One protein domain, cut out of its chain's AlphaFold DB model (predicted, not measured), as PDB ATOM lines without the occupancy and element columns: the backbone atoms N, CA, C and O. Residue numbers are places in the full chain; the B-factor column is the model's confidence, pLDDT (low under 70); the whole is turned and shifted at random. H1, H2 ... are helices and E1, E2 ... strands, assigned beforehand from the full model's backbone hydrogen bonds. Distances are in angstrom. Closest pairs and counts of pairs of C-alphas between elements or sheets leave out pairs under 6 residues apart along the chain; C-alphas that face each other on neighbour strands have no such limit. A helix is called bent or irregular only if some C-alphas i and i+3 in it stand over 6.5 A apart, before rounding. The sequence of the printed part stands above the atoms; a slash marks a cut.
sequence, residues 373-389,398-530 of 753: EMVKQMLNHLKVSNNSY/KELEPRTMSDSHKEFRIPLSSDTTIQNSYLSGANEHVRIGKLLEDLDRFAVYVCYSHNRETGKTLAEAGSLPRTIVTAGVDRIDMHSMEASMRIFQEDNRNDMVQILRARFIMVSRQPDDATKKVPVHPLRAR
ATOM      1  N   GLU A 373     196.553 193.346 214.635       80.50
ATOM      2  CA  GLU A 373     195.223 192.731 214.607       80.50
ATOM      3  C   GLU A 373     194.122 193.778 214.456       80.50
ATOM      4  O   GLU A 373     193.201 193.580 213.659       80.50
ATOM      5  N   MET A 374     194.243 194.919 215.141       82.19
ATOM      6  CA  MET A 374     193.348 196.065 214.950       82.19
ATOM      7  C   MET A 374     193.317 196.498 213.484       82.19
ATOM      8  O   MET A 374     192.245 196.610 212.886       82.19
ATOM      9  N   VAL A 375     194.494 196.721 212.893       77.62
ATOM     10  CA  VAL A 375     194.626 197.172 211.502       77.62
ATOM     11  C   VAL A 375     194.019 196.145 210.546       77.62
ATOM     12  O   VAL A 375     193.257 196.518 209.653       77.62
ATOM     13  N   LYS A 376     194.269 194.848 210.761       81.19
ATOM     14  CA  LYS A 376     193.648 193.769 209.975       81.19
ATOM     15  C   LYS A 376     192.120 193.797 210.067       81.19
ATOM     16  O   LYS A 376     191.454 193.704 209.037       81.19
ATOM     17  N   GLN A 377     191.557 193.975 211.263       79.25
ATOM     18  CA  GLN A 377     190.104 194.078 211.449       79.25
ATOM     19  C   GLN A 377     189.511 195.289 210.716       79.25
ATOM     20  O   GLN A 377     188.475 195.155 210.067       79.25
ATOM     21  N   MET A 378     190.178 196.448 210.753       77.25
ATOM     22  CA  MET A 378     189.736 197.633 210.004       77.25
ATOM     23  C   MET A 378     189.752 197.414 208.497       77.25
ATOM     24  O   MET A 378     188.812 197.794 207.801       77.25
ATOM     25  N   LEU A 379     190.822 196.809 207.981       76.19
ATOM     26  CA  LEU A 379     190.947 196.530 206.554       76.19
ATOM     27  C   LEU A 379     189.859 195.560 206.086       76.19
ATOM     28  O   LEU A 379     189.299 195.746 205.007       76.19
ATOM     29  N   ASN A 380     189.529 194.555 206.899       76.50
ATOM     30  CA  ASN A 380     188.445 193.624 206.600       76.50
ATOM     31  C   ASN A 380     187.079 194.321 206.597       76.50
ATOM     32  O   ASN A 380     186.335 194.162 205.631       76.50
ATOM     33  N   HIS A 381     186.790 195.152 207.604       73.62
ATOM     34  CA  HIS A 381     185.571 195.972 207.663       73.62
ATOM     35  C   HIS A 381     185.364 196.789 206.384       73.62
ATOM     36  O   HIS A 381     184.292 196.773 205.782       73.62
ATOM     37  N   LEU A 382     186.423 197.451 205.912       69.38
ATOM     38  CA  LEU A 382     186.359 198.286 204.713       69.38
ATOM     39  C   LEU A 382     186.164 197.496 203.420       69.38
ATOM     40  O   LEU A 382     185.458 197.953 202.521       69.38
ATOM     41  N   LYS A 383     186.766 196.305 203.314       71.31
ATOM     42  CA  LYS A 383     186.522 195.402 202.178       71.31
ATOM     43  C   LYS A 383     185.048 195.010 202.097       71.31
ATOM     44  O   LYS A 383     184.483 195.008 201.009       71.31
ATOM     45  N   VAL A 384     184.425 194.722 203.241       68.06
ATOM     46  CA  VAL A 384     182.998 194.382 203.316       68.06
ATOM     47  C   VAL A 384     182.131 195.598 202.977       68.06
ATOM     48  O   VAL A 384     181.221 195.480 202.157       68.06
ATOM     49  N   SER A 385     182.440 196.780 203.522       63.09
ATOM     50  CA  SER A 385     181.638 197.991 203.292       63.09
ATOM     51  C   SER A 385     181.720 198.536 201.862       63.09
ATOM     52  O   SER A 385     180.748 199.104 201.375       63.09
ATOM     53  N   ASN A 386     182.859 198.375 201.178       61.25
ATOM     54  CA  ASN A 386     183.014 198.811 199.784       61.25
ATOM     55  C   ASN A 386     182.231 197.928 198.798       61.25
ATOM     56  O   ASN A 386     181.870 198.400 197.726       61.25
ATOM     57  N   ASN A 387     181.944 196.673 199.157       54.38
ATOM     58  CA  ASN A 387     181.136 195.774 198.330       54.38
ATOM     59  C   ASN A 387     179.624 196.015 198.490       54.38
ATOM     60  O   ASN A 387     178.849 195.666 197.601       54.38
ATOM     61  N   SER A 388     179.186 196.631 199.592       51.88
ATOM     62  CA  SER A 388     177.791 197.024 199.811       51.88
ATOM     63  C   SER A 388     177.506 198.406 199.207       51.88
ATOM     64  O   SER A 388     177.437 199.404 199.925       51.88
ATOM     65  N   TYR A 389     177.341 198.484 197.884       45.12
ATOM     66  CA  TYR A 389     176.835 199.683 197.203       45.12
ATOM     67  C   TYR A 389     175.360 199.914 197.566       45.12
ATOM     68  O   TYR A 389     174.455 199.459 196.872       45.12
ATOM     69  N   LYS A 398     167.854 208.698 208.949       58.00
ATOM     70  CA  LYS A 398     167.719 207.738 210.054       58.00
ATOM     71  C   LYS A 398     168.207 208.362 211.364       58.00
ATOM     72  O   LYS A 398     169.403 208.611 211.514       58.00
ATOM     73  N   GLU A 399     167.294 208.602 212.305       62.84
ATOM     74  CA  GLU A 399     167.659 208.937 213.685       62.84
ATOM     75  C   GLU A 399     168.493 207.793 214.282       62.84
ATOM     76  O   GLU A 399     168.125 206.620 214.202       62.84
ATOM     77  N   LEU A 400     169.671 208.133 214.811       75.81
ATOM     78  CA  LEU A 400     170.622 207.171 215.361       75.81
ATOM     79  C   LEU A 400     170.428 207.054 216.871       75.81
ATOM     80  O   LEU A 400     170.412 208.059 217.580       75.81
ATOM     81  N   GLU A 401     170.350 205.822 217.369       82.38
ATOM     82  CA  GLU A 401     170.190 205.560 218.799       82.38
ATOM     83  C   GLU A 401     171.401 206.058 219.613       82.38
ATOM     84  O   GLU A 401     172.546 205.864 219.183       82.38
ATOM     85  N   PRO A 402     171.195 206.669 220.795       84.25
ATOM     86  CA  PRO A 402     172.289 207.055 221.680       84.25
ATOM     87  C   PRO A 402     173.079 205.845 222.199       84.25
ATOM     88  O   PRO A 402     172.496 204.813 222.527       84.25
ATOM     89  N   ARG A 403     174.400 205.988 222.335       82.88
ATOM     90  CA  ARG A 403     175.323 204.951 222.830       82.88
ATOM     91  C   ARG A 403     176.163 205.443 223.998       82.88
ATOM     92  O   ARG A 403     176.443 206.634 224.112       82.88
ATOM     93  N   THR A 404     176.579 204.521 224.854       82.88
ATOM     94  CA  THR A 404     177.453 204.811 225.997       82.88
ATOM     95  C   THR A 404     178.925 204.692 225.607       82.88
ATOM     96  O   THR A 404     179.262 204.070 224.598       82.88
ATOM     97  N   MET A 405     179.832 205.268 226.402       80.81
ATOM     98  CA  MET A 405     181.276 205.131 226.147       80.81
ATOM     99  C   MET A 405     181.761 203.684 226.311       80.81
ATOM    100  O   MET A 405     182.689 203.258 225.628       80.81
ATOM    101  N   SER A 406     181.092 202.900 227.159       81.69
ATOM    102  CA  SER A 406     181.382 201.474 227.340       81.69
ATOM    103  C   SER A 406     181.143 200.648 226.064       81.69
ATOM    104  O   SER A 406     181.845 199.667 225.835       81.69
ATOM    105  N   ASP A 407     180.215 201.063 225.191       78.69
ATOM    106  CA  ASP A 407     179.874 200.334 223.954       78.69
ATOM    107  C   ASP A 407     180.976 200.403 222.882       78.69
ATOM    108  O   ASP A 407     181.045 199.553 221.979       78.69
ATOM    109  N   SER A 408     181.830 201.426 222.971       81.25
ATOM    110  CA  SER A 408     182.930 201.713 222.045       81.25
ATOM    111  C   SER A 408     184.315 201.663 222.699       81.25
ATOM    112  O   SER A 408     185.310 201.906 222.015       81.25
ATOM    113  N   HIS A 409     184.401 201.286 223.979       84.19
ATOM    114  CA  HIS A 409     185.663 201.110 224.692       84.19
ATOM    115  C   HIS A 409     186.500 199.979 224.083       84.19
ATOM    116  O   HIS A 409     185.993 198.887 223.802       84.19
ATOM    117  N   LYS A 410     187.792 200.242 223.867       83.69
ATOM    118  CA  LYS A 410     188.742 199.331 223.222       83.69
ATOM    119  C   LYS A 410     190.122 199.478 223.852       83.69
ATOM    120  O   LYS A 410     190.479 200.564 224.295       83.69
ATOM    121  N   GLU A 411     190.890 198.395 223.848       85.06
ATOM    122  CA  GLU A 411     192.246 198.329 224.394       85.06
ATOM    123  C   GLU A 411     193.137 197.522 223.445       85.06
ATOM    124  O   GLU A 411     192.675 196.554 222.837       85.06
ATOM    125  N   PHE A 412     194.402 197.925 223.325       83.75
ATOM    126  CA  PHE A 412     195.405 197.253 222.498       83.75
ATOM    127  C   PHE A 412     196.759 197.245 223.203       83.75
ATOM    128  O   PHE A 412     197.089 198.178 223.939       83.75
ATOM    129  N   ARG A 413     197.560 196.205 222.947       84.56
ATOM    130  CA  ARG A 413     198.906 196.048 223.517       84.56
ATOM    131  C   ARG A 413     199.985 196.295 222.462       84.56
ATOM    132  O   ARG A 413     199.889 195.795 221.343       84.56
ATOM    133  N   ILE A 414     201.043 197.013 222.851       86.25
ATOM    134  CA  ILE A 414     202.280 197.166 222.068       86.25
ATOM    135  C   ILE A 414     203.384 196.348 222.760       86.25
ATOM    136  O   ILE A 414     203.873 196.758 223.816       86.25
ATOM    137  N   PRO A 415     203.766 195.177 222.223       84.38
ATOM    138  CA  PRO A 415     204.680 194.251 222.891       84.38
ATOM    139  C   PRO A 415     206.162 194.629 222.688       84.38
ATOM    140  O   PRO A 415     206.908 193.933 222.006       84.38
ATOM    141  N   LEU A 416     206.609 195.733 223.300       83.75
ATOM    142  CA  LEU A 416     207.984 196.244 223.142       83.75
ATOM    143  C   LEU A 416     209.077 195.330 223.720       83.75
ATOM    144  O   LEU A 416     210.230 195.445 223.316       83.75
ATOM    145  N   SER A 417     208.747 194.476 224.692       81.38
ATOM    146  CA  SER A 417     209.707 193.572 225.340       81.38
ATOM    147  C   SER A 417     209.833 192.221 224.640       81.38
ATOM    148  O   SER A 417     210.912 191.636 224.656       81.38
ATOM    149  N   SER A 418     208.755 191.716 224.034       83.06
ATOM    150  CA  SER A 418     208.729 190.378 223.436       83.06
ATOM    151  C   SER A 418     208.982 190.362 221.930       83.06
ATOM    152  O   SER A 418     209.410 189.334 221.418       83.06
ATOM    153  N   ASP A 419     208.723 191.462 221.213       84.25
ATOM    154  CA  ASP A 419     208.932 191.544 219.764       84.25
ATOM    155  C   ASP A 419     209.996 192.595 219.415       84.25
ATOM    156  O   ASP A 419     209.771 193.805 219.500       84.25
ATOM    157  N   THR A 420     211.165 192.116 218.982       84.31
ATOM    158  CA  THR A 420     212.310 192.951 218.593       84.31
ATOM    159  C   THR A 420     212.045 193.779 217.337       84.31
ATOM    160  O   THR A 420     212.579 194.877 217.192       84.31
ATOM    161  N   THR A 421     211.210 193.286 216.421       84.88
ATOM    162  CA  THR A 421     210.864 193.999 215.183       84.88
ATOM    163  C   THR A 421     210.009 195.213 215.508       84.88
ATOM    164  O   THR A 421     210.298 196.327 215.063       84.88
ATOM    165  N   ILE A 422     208.994 195.011 216.351       84.06
ATOM    166  CA  ILE A 422     208.155 196.090 216.871       84.06
ATOM    167  C   ILE A 422     209.029 197.051 217.676       84.06
ATOM    168  O   ILE A 422     209.028 198.245 217.386       84.06
ATOM    169  N   GLN A 423     209.853 196.556 218.599       85.50
ATOM    170  CA  GLN A 423     210.756 197.379 219.405       85.50
ATOM    171  C   GLN A 423     211.603 198.344 218.556       85.50
ATOM    172  O   GLN A 423     211.596 199.547 218.816       85.50
ATOM    173  N   ASN A 424     212.241 197.854 217.488       85.75
ATOM    174  CA  ASN A 424     213.061 198.674 216.587       85.75
ATOM    175  C   ASN A 424     212.268 199.793 215.886       85.75
ATOM    176  O   ASN A 424     212.826 200.831 215.530       85.75
ATOM    177  N   SER A 425     210.962 199.612 215.685       85.44
ATOM    178  CA  SER A 425     210.104 200.639 215.083       85.44
ATOM    179  C   SER A 425     209.690 201.741 216.069       85.44
ATOM    180  O   SER A 425     209.516 202.892 215.658       85.44
ATOM    181  N   TYR A 426     209.576 201.414 217.362       87.94
ATOM    182  CA  TYR A 426     209.130 202.333 218.417       87.94
ATOM    183  C   TYR A 426     210.268 202.939 219.236       87.94
ATOM    184  O   TYR A 426     210.020 203.916 219.936       87.94
ATOM    185  N   LEU A 427     211.492 202.417 219.181       86.25
ATOM    186  CA  LEU A 427     212.634 202.985 219.898       86.25
ATOM    187  C   LEU A 427     213.485 203.887 219.002       86.25
ATOM    188  O   LEU A 427     213.551 203.735 217.782       86.25
ATOM    189  N   SER A 428     214.096 204.894 219.622       80.88
ATOM    190  CA  SER A 428     215.115 205.734 218.985       80.88
ATOM    191  C   SER A 428     216.381 204.924 218.687       80.88
ATOM    192  O   SER A 428     216.616 203.909 219.330       80.88
ATOM    193  N   GLY A 429     217.238 205.383 217.768       69.69
ATOM    194  CA  GLY A 429     218.412 204.620 217.308       69.69
ATOM    195  C   GLY A 429     219.425 204.240 218.399       69.69
ATOM    196  O   GLY A 429     220.151 203.268 218.237       69.69
ATOM    197  N   ALA A 430     219.457 204.965 219.521       63.22
ATOM    198  CA  ALA A 430     220.273 204.633 220.695       63.22
ATOM    199  C   ALA A 430     219.479 203.915 221.811       63.22
ATOM    200  O   ALA A 430     219.959 203.800 222.934       63.22
ATOM    201  N   ASN A 431     218.237 203.490 221.541       64.56
ATOM    202  CA  ASN A 431     217.269 202.934 222.497       64.56
ATOM    203  C   ASN A 431     217.023 203.799 223.753       64.56
ATOM    204  O   ASN A 431     216.482 203.323 224.745       64.56
ATOM    205  N   GLU A 432     217.373 205.088 223.707       69.00
ATOM    206  CA  GLU A 432     217.278 205.998 224.857       69.00
ATOM    207  C   GLU A 432     215.839 206.403 225.198       69.00
ATOM    208  O   GLU A 432     215.535 206.711 226.348       69.00
ATOM    209  N   HIS A 433     214.958 206.465 224.197       75.75
ATOM    210  CA  HIS A 433     213.584 206.925 224.372       75.75
ATOM    211  C   HIS A 433     212.636 206.319 223.331       75.75
ATOM    212  O   HIS A 433     213.041 205.941 222.227       75.75
ATOM    213  N   VAL A 434     211.347 206.292 223.675       83.56
ATOM    214  CA  VAL A 434     210.264 205.908 222.763       83.56
ATOM    215  C   VAL A 434     210.073 206.995 221.700       83.56
ATOM    216  O   VAL A 434     210.106 208.197 221.980       83.56
ATOM    217  N   ARG A 435     209.863 206.581 220.453       87.06
ATOM    218  CA  ARG A 435     209.491 207.429 219.320       87.06
ATOM    219  C   ARG A 435     208.023 207.804 219.445       87.06
ATOM    220  O   ARG A 435     207.147 207.163 218.866       87.06
ATOM    221  N   ILE A 436     207.760 208.893 220.165       86.88
ATOM    222  CA  ILE A 436     206.406 209.439 220.342       86.88
ATOM    223  C   ILE A 436     205.711 209.651 218.993       86.88
ATOM    224  O   ILE A 436     204.529 209.367 218.875       86.88
ATOM    225  N   GLY A 437     206.437 210.042 217.941       88.19
ATOM    226  CA  GLY A 437     205.851 210.228 216.609       88.19
ATOM    227  C   GLY A 437     205.205 208.955 216.053       88.19
ATOM    228  O   GLY A 437     204.119 209.020 215.486       88.19
ATOM    229  N   LYS A 438     205.830 207.790 216.266       88.50
ATOM    230  CA  LYS A 438     205.261 206.495 215.873       88.50
ATOM    231  C   LYS A 438     204.029 206.155 216.716       88.50
ATOM    232  O   LYS A 438     203.017 205.720 216.177       88.50
ATOM    233  N   LEU A 439     204.072 206.461 218.011       88.25
ATOM    234  CA  LEU A 439     202.929 206.299 218.909       88.25
ATOM    235  C   LEU A 439     201.731 207.171 218.494       88.25
ATOM    236  O   LEU A 439     200.604 206.691 218.503       88.25
ATOM    237  N   LEU A 440     201.966 208.421 218.076       86.62
ATOM    238  CA  LEU A 440     200.921 209.310 217.551       86.62
ATOM    239  C   LEU A 440     200.276 208.760 216.282       86.62
ATOM    240  O   LEU A 440     199.066 208.875 216.103       86.62
ATOM    241  N   GLU A 441     201.081 208.159 215.408       88.19
ATOM    242  CA  GLU A 441     200.589 207.520 214.195       88.19
ATOM    243  C   GLU A 441     199.638 206.360 214.520       88.19
ATOM    244  O   GLU A 441     198.567 206.252 213.929       88.19
ATOM    245  N   ASP A 442     199.984 205.522 215.494       87.38
ATOM    246  CA  ASP A 442     199.138 204.387 215.870       87.38
ATOM    247  C   ASP A 442     197.925 204.806 216.710       87.38
ATOM    248  O   ASP A 442     196.846 204.241 216.538       87.38
ATOM    249  N   LEU A 443     198.050 205.851 217.534       86.44
ATOM    250  CA  LEU A 443     196.915 206.472 218.220       86.44
ATOM    251  C   LEU A 443     195.886 207.034 217.237       86.44
ATOM    252  O   LEU A 443     194.689 206.883 217.468       86.44
ATOM    253  N   ASP A 444     196.328 207.636 216.131       85.75
ATOM    254  CA  ASP A 444     195.430 208.118 215.078       85.75
ATOM    255  C   ASP A 444     194.671 206.944 214.432       85.75
ATOM    256  O   ASP A 444     193.456 207.013 214.238       85.75
ATOM    257  N   ARG A 445     195.346 205.805 214.185       84.38
ATOM    258  CA  ARG A 445     194.693 204.583 213.665       84.38
ATOM    259  C   ARG A 445     193.669 204.055 214.662       84.38
ATOM    260  O   ARG A 445     192.553 203.696 214.287       84.38
ATOM    261  N   PHE A 446     194.047 204.043 215.935       85.75
ATOM    262  CA  PHE A 446     193.204 203.576 217.019       85.75
ATOM    263  C   PHE A 446     191.972 204.472 217.219       85.75
ATOM    264  O   PHE A 446     190.864 203.961 217.381       85.75
ATOM    265  N   ALA A 447     192.111 205.792 217.090       85.25
ATOM    266  CA  ALA A 447     190.979 206.716 217.116       85.25
ATOM    267  C   ALA A 447     189.975 206.415 215.987       85.25
ATOM    268  O   ALA A 447     188.767 206.358 216.229       85.25
ATOM    269  N   VAL A 448     190.457 206.140 214.766       81.44
ATOM    270  CA  VAL A 448     189.592 205.720 213.648       81.44
ATOM    271  C   VAL A 448     188.882 204.395 213.970       81.44
ATOM    272  O   VAL A 448     187.676 204.279 213.734       81.44
ATOM    273  N   TYR A 449     189.588 203.417 214.549       83.75
ATOM    274  CA  TYR A 449     189.013 202.129 214.963       83.75
ATOM    275  C   TYR A 449     187.889 202.285 215.997       83.75
ATOM    276  O   TYR A 449     186.821 201.681 215.857       83.75
ATOM    277  N   VAL A 450     188.101 203.119 217.019       84.62
ATOM    278  CA  VAL A 450     187.097 203.417 218.050       84.62
ATOM    279  C   VAL A 450     185.871 204.074 217.423       84.62
ATOM    280  O   VAL A 450     184.744 203.667 217.703       84.62
ATOM    281  N   CYS A 451     186.054 205.027 216.506       82.69
ATOM    282  CA  CYS A 451     184.927 205.670 215.834       82.69
ATOM    283  C   CYS A 451     184.133 204.706 214.943       82.69
ATOM    284  O   CYS A 451     182.904 204.793 214.909       82.69
ATOM    285  N   TYR A 452     184.790 203.771 214.256       79.88
ATOM    286  CA  TYR A 452     184.086 202.714 213.530       79.88
ATOM    287  C   TYR A 452     183.340 201.766 214.471       79.88
ATOM    288  O   TYR A 452     182.169 201.470 214.241       79.88
ATOM    289  N   SER A 453     183.973 201.371 215.577       80.88
ATOM    290  CA  SER A 453     183.349 200.546 216.617       80.88
ATOM    291  C   SER A 453     182.126 201.227 217.237       80.88
ATOM    292  O   SER A 453     181.124 200.568 217.502       80.88
ATOM    293  N   HIS A 454     182.169 202.550 217.415       82.38
ATOM    294  CA  HIS A 454     181.049 203.346 217.919       82.38
ATOM    295  C   HIS A 454     179.892 203.446 216.923       82.38
ATOM    296  O   HIS A 454     178.735 203.471 217.329       82.38
ATOM    297  N   ASN A 455     180.185 203.467 215.618       77.06
ATOM    298  CA  ASN A 455     179.194 203.643 214.550       77.06
ATOM    299  C   ASN A 455     178.771 202.338 213.847       77.06
ATOM    300  O   ASN A 455     178.120 202.391 212.803       77.06
ATOM    301  N   ARG A 456     179.140 201.170 214.388       76.50
ATOM    302  CA  ARG A 456     178.715 199.857 213.867       76.50
ATOM    303  C   ARG A 456     177.221 199.612 214.069       76.50
ATOM    304  O   ARG A 456     176.635 200.161 214.998       76.50
ATOM    305  N   GLU A 457     176.625 198.725 213.281       70.94
ATOM    306  CA  GLU A 457     175.249 198.269 213.521       70.94
ATOM    307  C   GLU A 457     175.129 197.513 214.856       70.94
ATOM    308  O   GLU A 457     176.044 196.792 215.266       70.94
ATOM    309  N   THR A 458     174.015 197.711 215.565       68.75
ATOM    310  CA  THR A 458     173.758 197.078 216.867       68.75
ATOM    311  C   THR A 458     173.764 195.550 216.724       68.75
ATOM    312  O   THR A 458     173.129 195.010 215.825       68.75
ATOM    313  N   GLY A 459     174.505 194.851 217.592       63.12
ATOM    314  CA  GLY A 459     174.584 193.383 217.603       63.12
ATOM    315  C   GLY A 459     175.610 192.747 216.654       63.12
ATOM    316  O   GLY A 459     175.759 191.532 216.692       63.12
ATOM    317  N   LYS A 460     176.353 193.523 215.849       65.56
ATOM    318  CA  LYS A 460     177.394 192.991 214.943       65.56
ATOM    319  C   LYS A 460     178.814 193.319 215.420       65.56
ATOM    320  O   LYS A 460     179.067 194.380 216.010       65.56
ATOM    321  N   THR A 461     179.772 192.425 215.171       65.31
ATOM    322  CA  THR A 461     181.203 192.735 215.352       65.31
ATOM    323  C   THR A 461     181.715 193.613 214.207       65.31
ATOM    324  O   THR A 461     181.098 193.675 213.150       65.31
ATOM    325  N   LEU A 462     182.843 194.312 214.384       65.62
ATOM    326  CA  LEU A 462     183.413 195.146 213.312       65.62
ATOM    327  C   LEU A 462     183.825 194.313 212.079       65.62
ATOM    328  O   LEU A 462     183.834 194.826 210.972       65.62
ATOM    329  N   ALA A 463     184.133 193.026 212.255       58.88
ATOM    330  CA  ALA A 463     184.442 192.125 211.145       58.88
ATOM    331  C   ALA A 463     183.191 191.691 210.351       58.88
ATOM    332  O   ALA A 463     183.309 191.340 209.181       58.88
ATOM    333  N   GLU A 464     182.011 191.725 210.976       55.78
ATOM    334  CA  GLU A 464     180.728 191.271 210.408       55.78
ATOM    335  C   GLU A 464     179.803 192.432 210.000       55.78
ATOM    336  O   GLU A 464     178.835 192.247 209.261       55.78
ATOM    337  N   ALA A 465     180.048 193.636 210.519       52.78
ATOM    338  CA  ALA A 465     179.187 194.792 210.328       52.78
ATOM    339  C   ALA A 465     179.479 195.505 209.003       52.78
ATOM    340  O   ALA A 465     180.532 196.104 208.830       52.78
ATOM    341  N   GLY A 466     178.489 195.595 208.117       52.62
ATOM    342  CA  GLY A 466     178.433 196.686 207.145       52.62
ATOM    343  C   GLY A 466     178.012 197.962 207.870       52.62
ATOM    344  O   GLY A 466     176.824 198.223 208.017       52.62
ATOM    345  N   SER A 467     178.954 198.754 208.392       56.31
ATOM    346  CA  SER A 467     178.590 200.104 208.847       56.31
ATOM    347  C   SER A 467     178.149 200.922 207.635       56.31
ATOM    348  O   SER A 467     178.751 200.763 206.573       56.31
ATOM    349  N   LEU A 468     177.195 201.847 207.809       58.12
ATOM    350  CA  LEU A 468     176.844 202.834 206.778       58.12
ATOM    351  C   LEU A 468     178.113 203.364 206.089       58.12
ATOM    352  O   LEU A 468     179.039 203.747 206.818       58.12
ATOM    353  N   PRO A 469     178.165 203.404 204.742       60.25
ATOM    354  CA  PRO A 469     179.355 203.816 204.012       60.25
ATOM    355  C   PRO A 469     179.732 205.235 204.445       60.25
ATOM    356  O   PRO A 469     179.013 206.205 204.201       60.25
ATOM    357  N   ARG A 470     180.840 205.342 205.184       69.50
ATOM    358  CA  ARG A 470     181.343 206.588 205.767       69.50
ATOM    359  C   ARG A 470     182.860 206.582 205.803       69.50
ATOM    360  O   ARG A 470     183.486 205.560 206.089       69.50
ATOM    361  N   THR A 471     183.418 207.761 205.599       69.31
ATOM    362  CA  THR A 471     184.846 208.037 205.692       69.31
ATOM    363  C   THR A 471     185.106 208.777 206.993       69.31
ATOM    364  O   THR A 471     184.604 209.884 207.197       69.31
ATOM    365  N   ILE A 472     185.854 208.157 207.902       72.81
ATOM    366  CA  ILE A 472     186.226 208.744 209.188       72.81
ATOM    367  C   ILE A 472     187.627 209.315 209.043       72.81
ATOM    368  O   ILE A 472     188.583 208.597 208.759       72.81
ATOM    369  N   VAL A 473     187.737 210.625 209.232       61.34
ATOM    370  CA  VAL A 473     188.998 211.356 209.103       61.34
ATOM    371  C   VAL A 473     189.297 212.127 210.375       61.34
ATOM    372  O   VAL A 473     188.390 212.624 211.048       61.34
ATOM    373  N   THR A 474     190.581 212.259 210.678       73.75
ATOM    374  CA  THR A 474     191.074 213.100 211.766       73.75
ATOM    375  C   THR A 474     190.862 214.559 211.392       73.75
ATOM    376  O   THR A 474     191.405 215.047 210.403       73.75
ATOM    377  N   ALA A 475     190.026 215.258 212.154       59.50
ATOM    378  CA  ALA A 475     189.780 216.684 211.960       59.50
ATOM    379  C   ALA A 475     190.719 217.549 212.802       59.50
ATOM    380  O   ALA A 475     191.020 218.683 212.430       59.50
ATOM    381  N   GLY A 476     191.194 217.012 213.921       64.44
ATOM    382  CA  GLY A 476     192.194 217.664 214.743       64.44
ATOM    383  C   GLY A 476     192.636 216.809 215.915       64.44
ATOM    384  O   GLY A 476     191.982 215.830 216.278       64.44
ATOM    385  N   VAL A 477     193.739 217.226 216.513       66.88
ATOM    386  CA  VAL A 477     194.191 216.740 217.813       66.88
ATOM    387  C   VAL A 477     194.156 217.935 218.740       66.88
ATOM    388  O   VAL A 477     194.822 218.933 218.484       66.88
ATOM    389  N   ASP A 478     193.326 217.847 219.775       69.56
ATOM    390  CA  ASP A 478     193.099 218.980 220.669       69.56
ATOM    391  C   ASP A 478     194.363 219.268 221.475       69.56
ATOM    392  O   ASP A 478     194.890 220.380 221.472       69.56
ATOM    393  N   ARG A 479     194.862 218.223 222.140       71.50
ATOM    394  CA  ARG A 479     196.093 218.246 222.915       71.50
ATOM    395  C   ARG A 479     196.516 216.830 223.287       71.50
ATOM    396  O   ARG A 479     195.662 215.960 223.504       71.50
ATOM    397  N   ILE A 480     197.822 216.626 223.380       69.44
ATOM    398  CA  ILE A 480     198.435 215.412 223.911       69.44
ATOM    399  C   ILE A 480     199.428 215.822 224.985       69.44
ATOM    400  O   ILE A 480     200.367 216.564 224.705       69.44
ATOM    401  N   ASP A 481     199.211 215.310 226.189       65.62
ATOM    402  CA  ASP A 481     200.034 215.578 227.360       65.62
ATOM    403  C   ASP A 481     200.753 214.308 227.789       65.62
ATOM    404  O   ASP A 481     200.145 213.236 227.900       65.62
ATOM    405  N   MET A 482     202.047 214.444 228.060       71.00
ATOM    406  CA  MET A 482     202.814 213.402 228.730       71.00
ATOM    407  C   MET A 482     202.649 213.582 230.249       71.00
ATOM    408  O   MET A 482     202.905 214.666 230.762       71.00
ATOM    409  N   HIS A 483     202.266 212.522 230.967       51.25
ATOM    410  CA  HIS A 483     202.144 212.436 232.436       51.25
ATOM    411  C   HIS A 483     200.939 213.152 233.107       51.25
ATOM    412  O   HIS A 483     200.985 213.416 234.305       51.25
ATOM    413  N   SER A 484     199.833 213.420 232.394       32.66
ATOM    414  CA  SER A 484     198.599 214.044 232.947       32.66
ATOM    415  C   SER A 484     197.456 213.032 233.187       32.66
ATOM    416  O   SER A 484     197.346 212.065 232.436       32.66
ATOM    417  N   MET A 485     196.570 213.257 234.179       28.98
ATOM    418  CA  MET A 485     195.596 212.266 234.704       28.98
ATOM    419  C   MET A 485     194.169 212.231 234.085       28.98
ATOM    420  O   MET A 485     193.431 211.287 234.353       28.98
ATOM    421  N   GLU A 486     193.732 213.165 233.230       34.19
ATOM    422  CA  GLU A 486     192.275 213.367 232.968       34.19
ATOM    423  C   GLU A 486     191.757 213.021 231.524       34.19
ATOM    424  O   GLU A 486     191.079 213.796 230.884       34.19
ATOM    425  N   ALA A 487     192.026 211.862 230.901       39.28
ATOM    426  CA  ALA A 487     191.862 211.685 229.422       39.28
ATOM    427  C   ALA A 487     190.595 211.007 228.833       39.28
ATOM    428  O   ALA A 487     189.932 210.241 229.529       39.28
ATOM    429  N   SER A 488     190.413 211.152 227.497       65.38
ATOM    430  CA  SER A 488     189.574 210.296 226.618       65.38
ATOM    431  C   SER A 488     190.310 209.079 226.024       65.38
ATOM    432  O   SER A 488     189.692 208.046 225.807       65.38
ATOM    433  N   MET A 489     191.620 209.179 225.752       76.44
ATOM    434  CA  MET A 489     192.494 208.045 225.401       76.44
ATOM    435  C   MET A 489     193.725 208.063 226.310       76.44
ATOM    436  O   MET A 489     194.328 209.123 226.505       76.44
ATOM    437  N   ARG A 490     194.085 206.904 226.869       78.62
ATOM    438  CA  ARG A 490     195.190 206.743 227.828       78.62
ATOM    439  C   ARG A 490     196.147 205.667 227.352       78.62
ATOM    440  O   ARG A 490     195.712 204.655 226.809       78.62
ATOM    441  N   ILE A 491     197.431 205.885 227.595       78.31
ATOM    442  CA  ILE A 491     198.470 204.877 227.403       78.31
ATOM    443  C   ILE A 491     199.093 204.575 228.752       78.31
ATOM    444  O   ILE A 491     199.542 205.484 229.454       78.31
ATOM    445  N   PHE A 492     199.148 203.288 229.062       79.56
ATOM    446  CA  PHE A 492     199.798 202.752 230.243       79.56
ATOM    447  C   PHE A 492     201.021 201.941 229.830       79.56
ATOM    448  O   PHE A 492     201.012 201.280 228.790       79.56
ATOM    449  N   GLN A 493     202.057 201.989 230.656       80.69
ATOM    450  CA  GLN A 493     203.220 201.124 230.562       80.69
ATOM    451  C   GLN A 493     203.437 200.424 231.888       80.69
ATOM    452  O   GLN A 493     203.309 201.020 232.952       80.69
ATOM    453  N   GLU A 494     203.789 199.155 231.781       78.38
ATOM    454  CA  GLU A 494     204.204 198.331 232.899       78.38
ATOM    455  C   GLU A 494     205.629 198.730 233.319       78.38
ATOM    456  O   GLU A 494     206.552 198.711 232.498       78.38
ATOM    457  N   ASP A 495     205.794 199.153 234.573       73.44
ATOM    458  CA  ASP A 495     207.106 199.415 235.175       73.44
ATOM    459  C   ASP A 495     207.786 198.094 235.590       73.44
ATOM    460  O   ASP A 495     207.157 197.039 235.656       73.44
ATOM    461  N   ASN A 496     209.065 198.150 235.964       71.12
ATOM    462  CA  ASN A 496     209.874 197.015 236.434       71.12
ATOM    463  C   ASN A 496     209.290 196.278 237.660       71.12
ATOM    464  O   ASN A 496     209.815 195.243 238.066       71.12
ATOM    465  N   ARG A 497     208.253 196.838 238.292       71.94
ATOM    466  CA  ARG A 497     207.516 196.268 239.431       71.94
ATOM    467  C   ARG A 497     206.161 195.666 239.039       71.94
ATOM    468  O   ARG A 497     205.398 195.305 239.926       71.94
ATOM    469  N   ASN A 498     205.871 195.573 237.741       71.88
ATOM    470  CA  ASN A 498     204.579 195.196 237.157       71.88
ATOM    471  C   ASN A 498     203.423 196.157 237.495       71.88
ATOM    472  O   ASN A 498     202.249 195.814 237.353       71.88
ATOM    473  N   ASP A 499     203.747 197.381 237.913       75.06
ATOM    474  CA  ASP A 499     202.761 198.432 238.140       75.06
ATOM    475  C   ASP A 499     202.478 199.175 236.828       75.06
ATOM    476  O   ASP A 499     203.395 199.569 236.106       75.06
ATOM    477  N   MET A 500     201.198 199.393 236.524       75.44
ATOM    478  CA  MET A 500     200.776 200.127 235.330       75.44
ATOM    479  C   MET A 500     200.836 201.635 235.580       75.44
ATOM    480  O   MET A 500     200.003 202.203 236.288       75.44
ATOM    481  N   VAL A 501     201.807 202.294 234.954       76.19
ATOM    482  CA  VAL A 501     202.014 203.741 235.021       76.19
ATOM    483  C   VAL A 501     201.438 204.396 233.771       76.19
ATOM    484  O   VAL A 501     201.726 203.998 232.643       76.19
ATOM    485  N   GLN A 502     200.615 205.428 233.949       76.25
ATOM    486  CA  GLN A 502     200.091 206.206 232.829       76.25
ATOM    487  C   GLN A 502     201.184 207.118 232.256       76.25
ATOM    488  O   GLN A 502     201.679 207.998 232.957       76.25
ATOM    489  N   ILE A 503     201.527 206.950 230.973       78.62
ATOM    490  CA  ILE A 503     202.530 207.793 230.298       78.62
ATOM    491  C   ILE A 503     201.877 208.960 229.562       78.62
ATOM    492  O   ILE A 503     202.362 210.084 229.620       78.62
ATOM    493  N   LEU A 504     200.813 208.692 228.803       78.94
ATOM    494  CA  LEU A 504     200.325 209.618 227.783       78.94
ATOM    495  C   LEU A 504     198.805 209.710 227.816       78.94
ATOM    496  O   LEU A 504     198.095 208.705 227.913       78.94
ATOM    497  N   ARG A 505     198.322 210.945 227.682       79.00
ATOM    498  CA  ARG A 505     196.916 211.307 227.508       79.00
ATOM    499  C   ARG A 505     196.739 211.993 226.158       79.00
ATOM    500  O   ARG A 505     197.444 212.954 225.870       79.00
ATOM    501  N   ALA A 506     195.772 211.545 225.357       81.25
ATOM    502  CA  ALA A 506     195.472 212.152 224.058       81.25
ATOM    503  C   ALA A 506     193.974 212.398 223.855       81.25
ATOM    504  O   ALA A 506     193.133 211.612 224.300       81.25
ATOM    505  N   ARG A 507     193.647 213.484 223.141       81.06
ATOM    506  CA  ARG A 507     192.286 213.813 222.695       81.06
ATOM    507  C   ARG A 507     192.254 214.028 221.182       81.06
ATOM    508  O   ARG A 507     192.746 215.040 220.681       81.06
ATOM    509  N   PHE A 508     191.646 213.081 220.473       81.81
ATOM    510  CA  PHE A 508     191.449 213.131 219.025       81.81
ATOM    511  C   PHE A 508     190.038 213.594 218.683       81.81
ATOM    512  O   PHE A 508     189.063 213.215 219.333       81.81
ATOM    513  N   ILE A 509     189.928 214.398 217.632       82.00
ATOM    514  CA  ILE A 509     188.657 214.863 217.090       82.00
ATOM    515  C   ILE A 509     188.500 214.245 215.713       82.00
ATOM    516  O   ILE A 509     189.207 214.599 214.768       82.00
ATOM    517  N   MET A 510     187.533 213.345 215.600       82.56
ATOM    518  CA  MET A 510     187.239 212.627 214.367       82.56
ATOM    519  C   MET A 510     185.972 213.182 213.726       82.56
ATOM    520  O   MET A 510     185.031 213.586 214.414       82.56
ATOM    521  N   VAL A 511     185.930 213.207 212.397       78.75
ATOM    522  CA  VAL A 511     184.757 213.642 211.635       78.75
ATOM    523  C   VAL A 511     184.345 212.555 210.656       78.75
ATOM    524  O   VAL A 511     185.166 212.008 209.926       78.75
ATOM    525  N   SER A 512     183.042 212.278 210.630       78.06
ATOM    526  CA  SER A 512     182.413 211.342 209.702       78.06
ATOM    527  C   SER A 512     181.946 212.079 208.441       78.06
ATOM    528  O   SER A 512     181.177 213.044 208.521       78.06
ATOM    529  N   ARG A 513     182.412 211.631 207.274       77.25
ATOM    530  CA  ARG A 513     182.123 212.189 205.942       77.25
ATOM    531  C   ARG A 513     181.520 211.136 205.015       77.25
ATOM    532  O   ARG A 513     181.663 209.944 205.274       77.25
ATOM    533  N   GLN A 514     180.855 211.567 203.946       71.31
ATOM    534  CA  GLN A 514     180.415 210.642 202.900       71.31
ATOM    535  C   GLN A 514     181.625 210.168 202.069       71.31
ATOM    536  O   GLN A 514     182.540 210.967 201.852       71.31
ATOM    537  N   PRO A 515     181.664 208.901 201.609       69.12
ATOM    538  CA  PRO A 515     182.757 208.405 200.769       69.12
ATOM    539  C   PRO A 515     182.837 209.098 199.409       69.12
ATOM    540  O   PRO A 515     183.933 209.460 198.986       69.12
ATOM    541  N   ASP A 516     181.686 209.346 198.778       68.81
ATOM    542  CA  ASP A 516     181.607 209.973 197.451       68.81
ATOM    543  C   ASP A 516     181.919 211.477 197.492       68.81
ATOM    544  O   ASP A 516     182.473 212.038 196.549       68.81
ATOM    545  N   ASP A 517     181.576 212.142 198.602       70.44
ATOM    546  CA  ASP A 517     181.777 213.577 198.796       70.44
ATOM    547  C   ASP A 517     182.312 213.872 200.205       70.44
ATOM    548  O   ASP A 517     181.573 213.970 201.192       70.44
ATOM    549  N   ALA A 518     183.627 214.094 200.280       65.88
ATOM    550  CA  ALA A 518     184.335 214.402 201.519       65.88
ATOM    551  C   ALA A 518     183.869 215.709 202.198       65.88
ATOM    552  O   ALA A 518     184.196 215.952 203.365       65.88
ATOM    553  N   THR A 519     183.110 216.569 201.507       69.06
ATOM    554  CA  THR A 519     182.577 217.812 202.084       69.06
ATOM    555  C   THR A 519     181.285 217.588 202.869       69.06
ATOM    556  O   THR A 519     181.032 218.304 203.847       69.06
ATOM    557  N   LYS A 520     180.506 216.553 202.539       72.75
ATOM    558  CA  LYS A 520     179.240 216.238 203.211       72.75
ATOM    559  C   LYS A 520     179.484 215.480 204.513       72.75
ATOM    560  O   LYS A 520     180.276 214.543 204.578       72.75
ATOM    561  N   LYS A 521     178.829 215.924 205.591       74.38
ATOM    562  CA  LYS A 521     178.921 215.304 206.924       74.38
ATOM    563  C   LYS A 521     177.911 214.164 207.042       74.38
ATOM    564  O   LYS A 521     176.787 214.302 206.574       74.38
ATOM    565  N   VAL A 522     178.302 213.085 207.717       76.88
ATOM    566  CA  VAL A 522     177.424 211.949 208.047       76.88
ATOM    567  C   VAL A 522     177.153 211.958 209.555       76.88
ATOM    568  O   VAL A 522     178.109 212.131 210.319       76.88
ATOM    569  N   PRO A 523     175.897 211.782 210.005       74.94
ATOM    570  CA  PRO A 523     175.570 211.747 211.428       74.94
ATOM    571  C   PRO A 523     176.257 210.577 212.155       74.94
ATOM    572  O   PRO A 523     176.527 209.512 211.590       74.94
ATOM    573  N   VAL A 524     176.566 210.801 213.431       80.69
ATOM    574  CA  VAL A 524     177.234 209.859 214.342       80.69
ATOM    575  C   VAL A 524     176.291 209.570 215.506       80.69
ATOM    576  O   VAL A 524     175.547 210.463 215.909       80.69
ATOM    577  N   HIS A 525     176.318 208.344 216.037       80.31
ATOM    578  CA  HIS A 525     175.511 207.972 217.204       80.31
ATOM    579  C   HIS A 525     175.779 208.925 218.387       80.31
ATOM    580  O   HIS A 525     176.945 209.052 218.788       80.31
ATOM    581  N   PRO A 526     174.746 209.581 218.957       83.25
ATOM    582  CA  PRO A 526     174.907 210.465 220.111       83.25
ATOM    583  C   PRO A 526     175.508 209.732 221.315       83.25
ATOM    584  O   PRO A 526     175.219 208.556 221.528       83.25
ATOM    585  N   LEU A 527     176.325 210.420 222.117       83.38
ATOM    586  CA  LEU A 527     176.855 209.865 223.364       83.38
ATOM    587  C   LEU A 527     175.873 210.093 224.515       83.38
ATOM    588  O   LEU A 527     175.346 211.192 224.680       83.38
ATOM    589  N   ARG A 528     175.662 209.063 225.335       85.50
ATOM    590  CA  ARG A 528     174.870 209.117 226.566       85.50
ATOM    591  C   ARG A 528     175.722 208.648 227.740       85.50
ATOM    592  O   ARG A 528     176.277 207.554 227.695       85.50
ATOM    593  N   ALA A 529     175.783 209.452 228.797       85.31
ATOM    594  CA  ALA A 529     176.430 209.053 230.041       85.31
ATOM    595  C   ALA A 529     175.591 208.006 230.785       85.31
ATOM    596  O   ALA A 529     174.378 208.171 230.947       85.31
ATOM    597  N   ARG A 530     176.249 206.955 231.276       84.62
ATOM    598  CA  ARG A 530     175.685 205.986 232.223       84.62
ATOM    599  C   ARG A 530     176.070 206.308 233.668       84.62
ATOM    600  O   ARG A 530     175.282 206.057 234.573       84.62
TER     601      ARG A 530
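This is residues 373 to 389 and 398 to 530 of the 753 residues of the protein "HotDog ACOT-type domain-containing protein" of Heterorhabditis bacteriophora (UniProt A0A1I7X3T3). A three-stranded ribbon of sheet with bent strands covers one side of a long helix, H3, which lies in the middle of the domain. On the side of H3 away from the sheet, H1 packs slantwise on the later part of H3, and the short helix H2 packs crosswise on its first residues; long stretches with no named element, among them residues 398 to 419, make up much of the rest. The printed part has 150 residues with three named helices and three named strands, in the order H1, H2, H3, E1, E2, E3; the sheet runs E1, E3, E2 and is antiparallel throughout. The class is mixed, helices and strands, with 73 residues in named elements, under half of those printed. The whole is compact, with a radius of gyration of the C-alphas of 17.2 A, and only just elongated, with spans of 51 by 33 by 30 A.

H1 is residues 373 to 387, 21.7 A from first to last C-alpha, and begins with C-alpha 373 at (195.223, 192.731, 214.607). After the cut and an unnamed stretch, H2 follows as residues 420 to 426, 9.9 A long. H3, residues 436 to 454, is the longest helix at 26.2 A, and its first C-alpha stands at (206.406, 209.439, 220.342). E1 is residues 471 to 482, 29.7 A long, and bends by 61 degrees at residue 478. E2 is residues 489 to 494, 17.0 A long. E3, residues 500 to 513, is the longest strand at 36.8 A; it bends by 64 degrees at residue 503 and ends with C-alpha 513 at (182.123, 212.189, 205.942).

H3 is on one face of the sheet, and helix and sheet form two layers, a sheet with a helix on one face. The closest C-alphas of H3 and E1 are those of Val 448 and Ile 472, 6.4 A apart; those of H3 and E3 are Ala 447 and Phe 508, 6.7 A apart. H3 and E2 are near each other, with 6 pairs of C-alphas within 10 A. In the sheet E3 is the inner strand, and E1 and E2 are its edge strands. E1 and E3 are antiparallel at 151 degrees, with N 473 and O 511 within hydrogen-bond range at 3.0 A and N 509 and O 476 at 2.8 A. E2 and E3 form a hairpin, antiparallel at 152 degrees, with N 491 and O 504 within hydrogen-bond range at 2.9 A. H1 touches H3 with residues 374 to 378 alone; the closest C-alphas, those of Met 378 and Tyr 449, are 6.7 A apart, and the two run the same way at a steep tilt of 48 degrees. H2 touches H3 at residues 436 to 439 of H3 alone, about perpendicular at 87 degrees; the closest C-alphas, those of Tyr 426 and Lys 438, are 6.2 A apart. H1 and H2 are apart, and neither is on the sheet. Every O i to N i+4 pair is within hydrogen-bond range in H2 and H3, and 10 of 11 are in H1.

The two C-alphas farthest apart are those of Lys 398 and Ala 430, at 53.7 A. Residues 390 to 397 are not printed, and C-alphas 389 and 398 stand 17.7 A apart across this cut, which falls in the link from H1 to H2. The link from H3 to E1 is long, with 16 residues, and the link from E2 to E3 is tight. Residues 514 to 530 follow E3 with no named element. The mean pLDDT of the printed part is 74.6, and 44 residues are under 70, among them residues 384 to 389, 458 to 471 and 483 to 488.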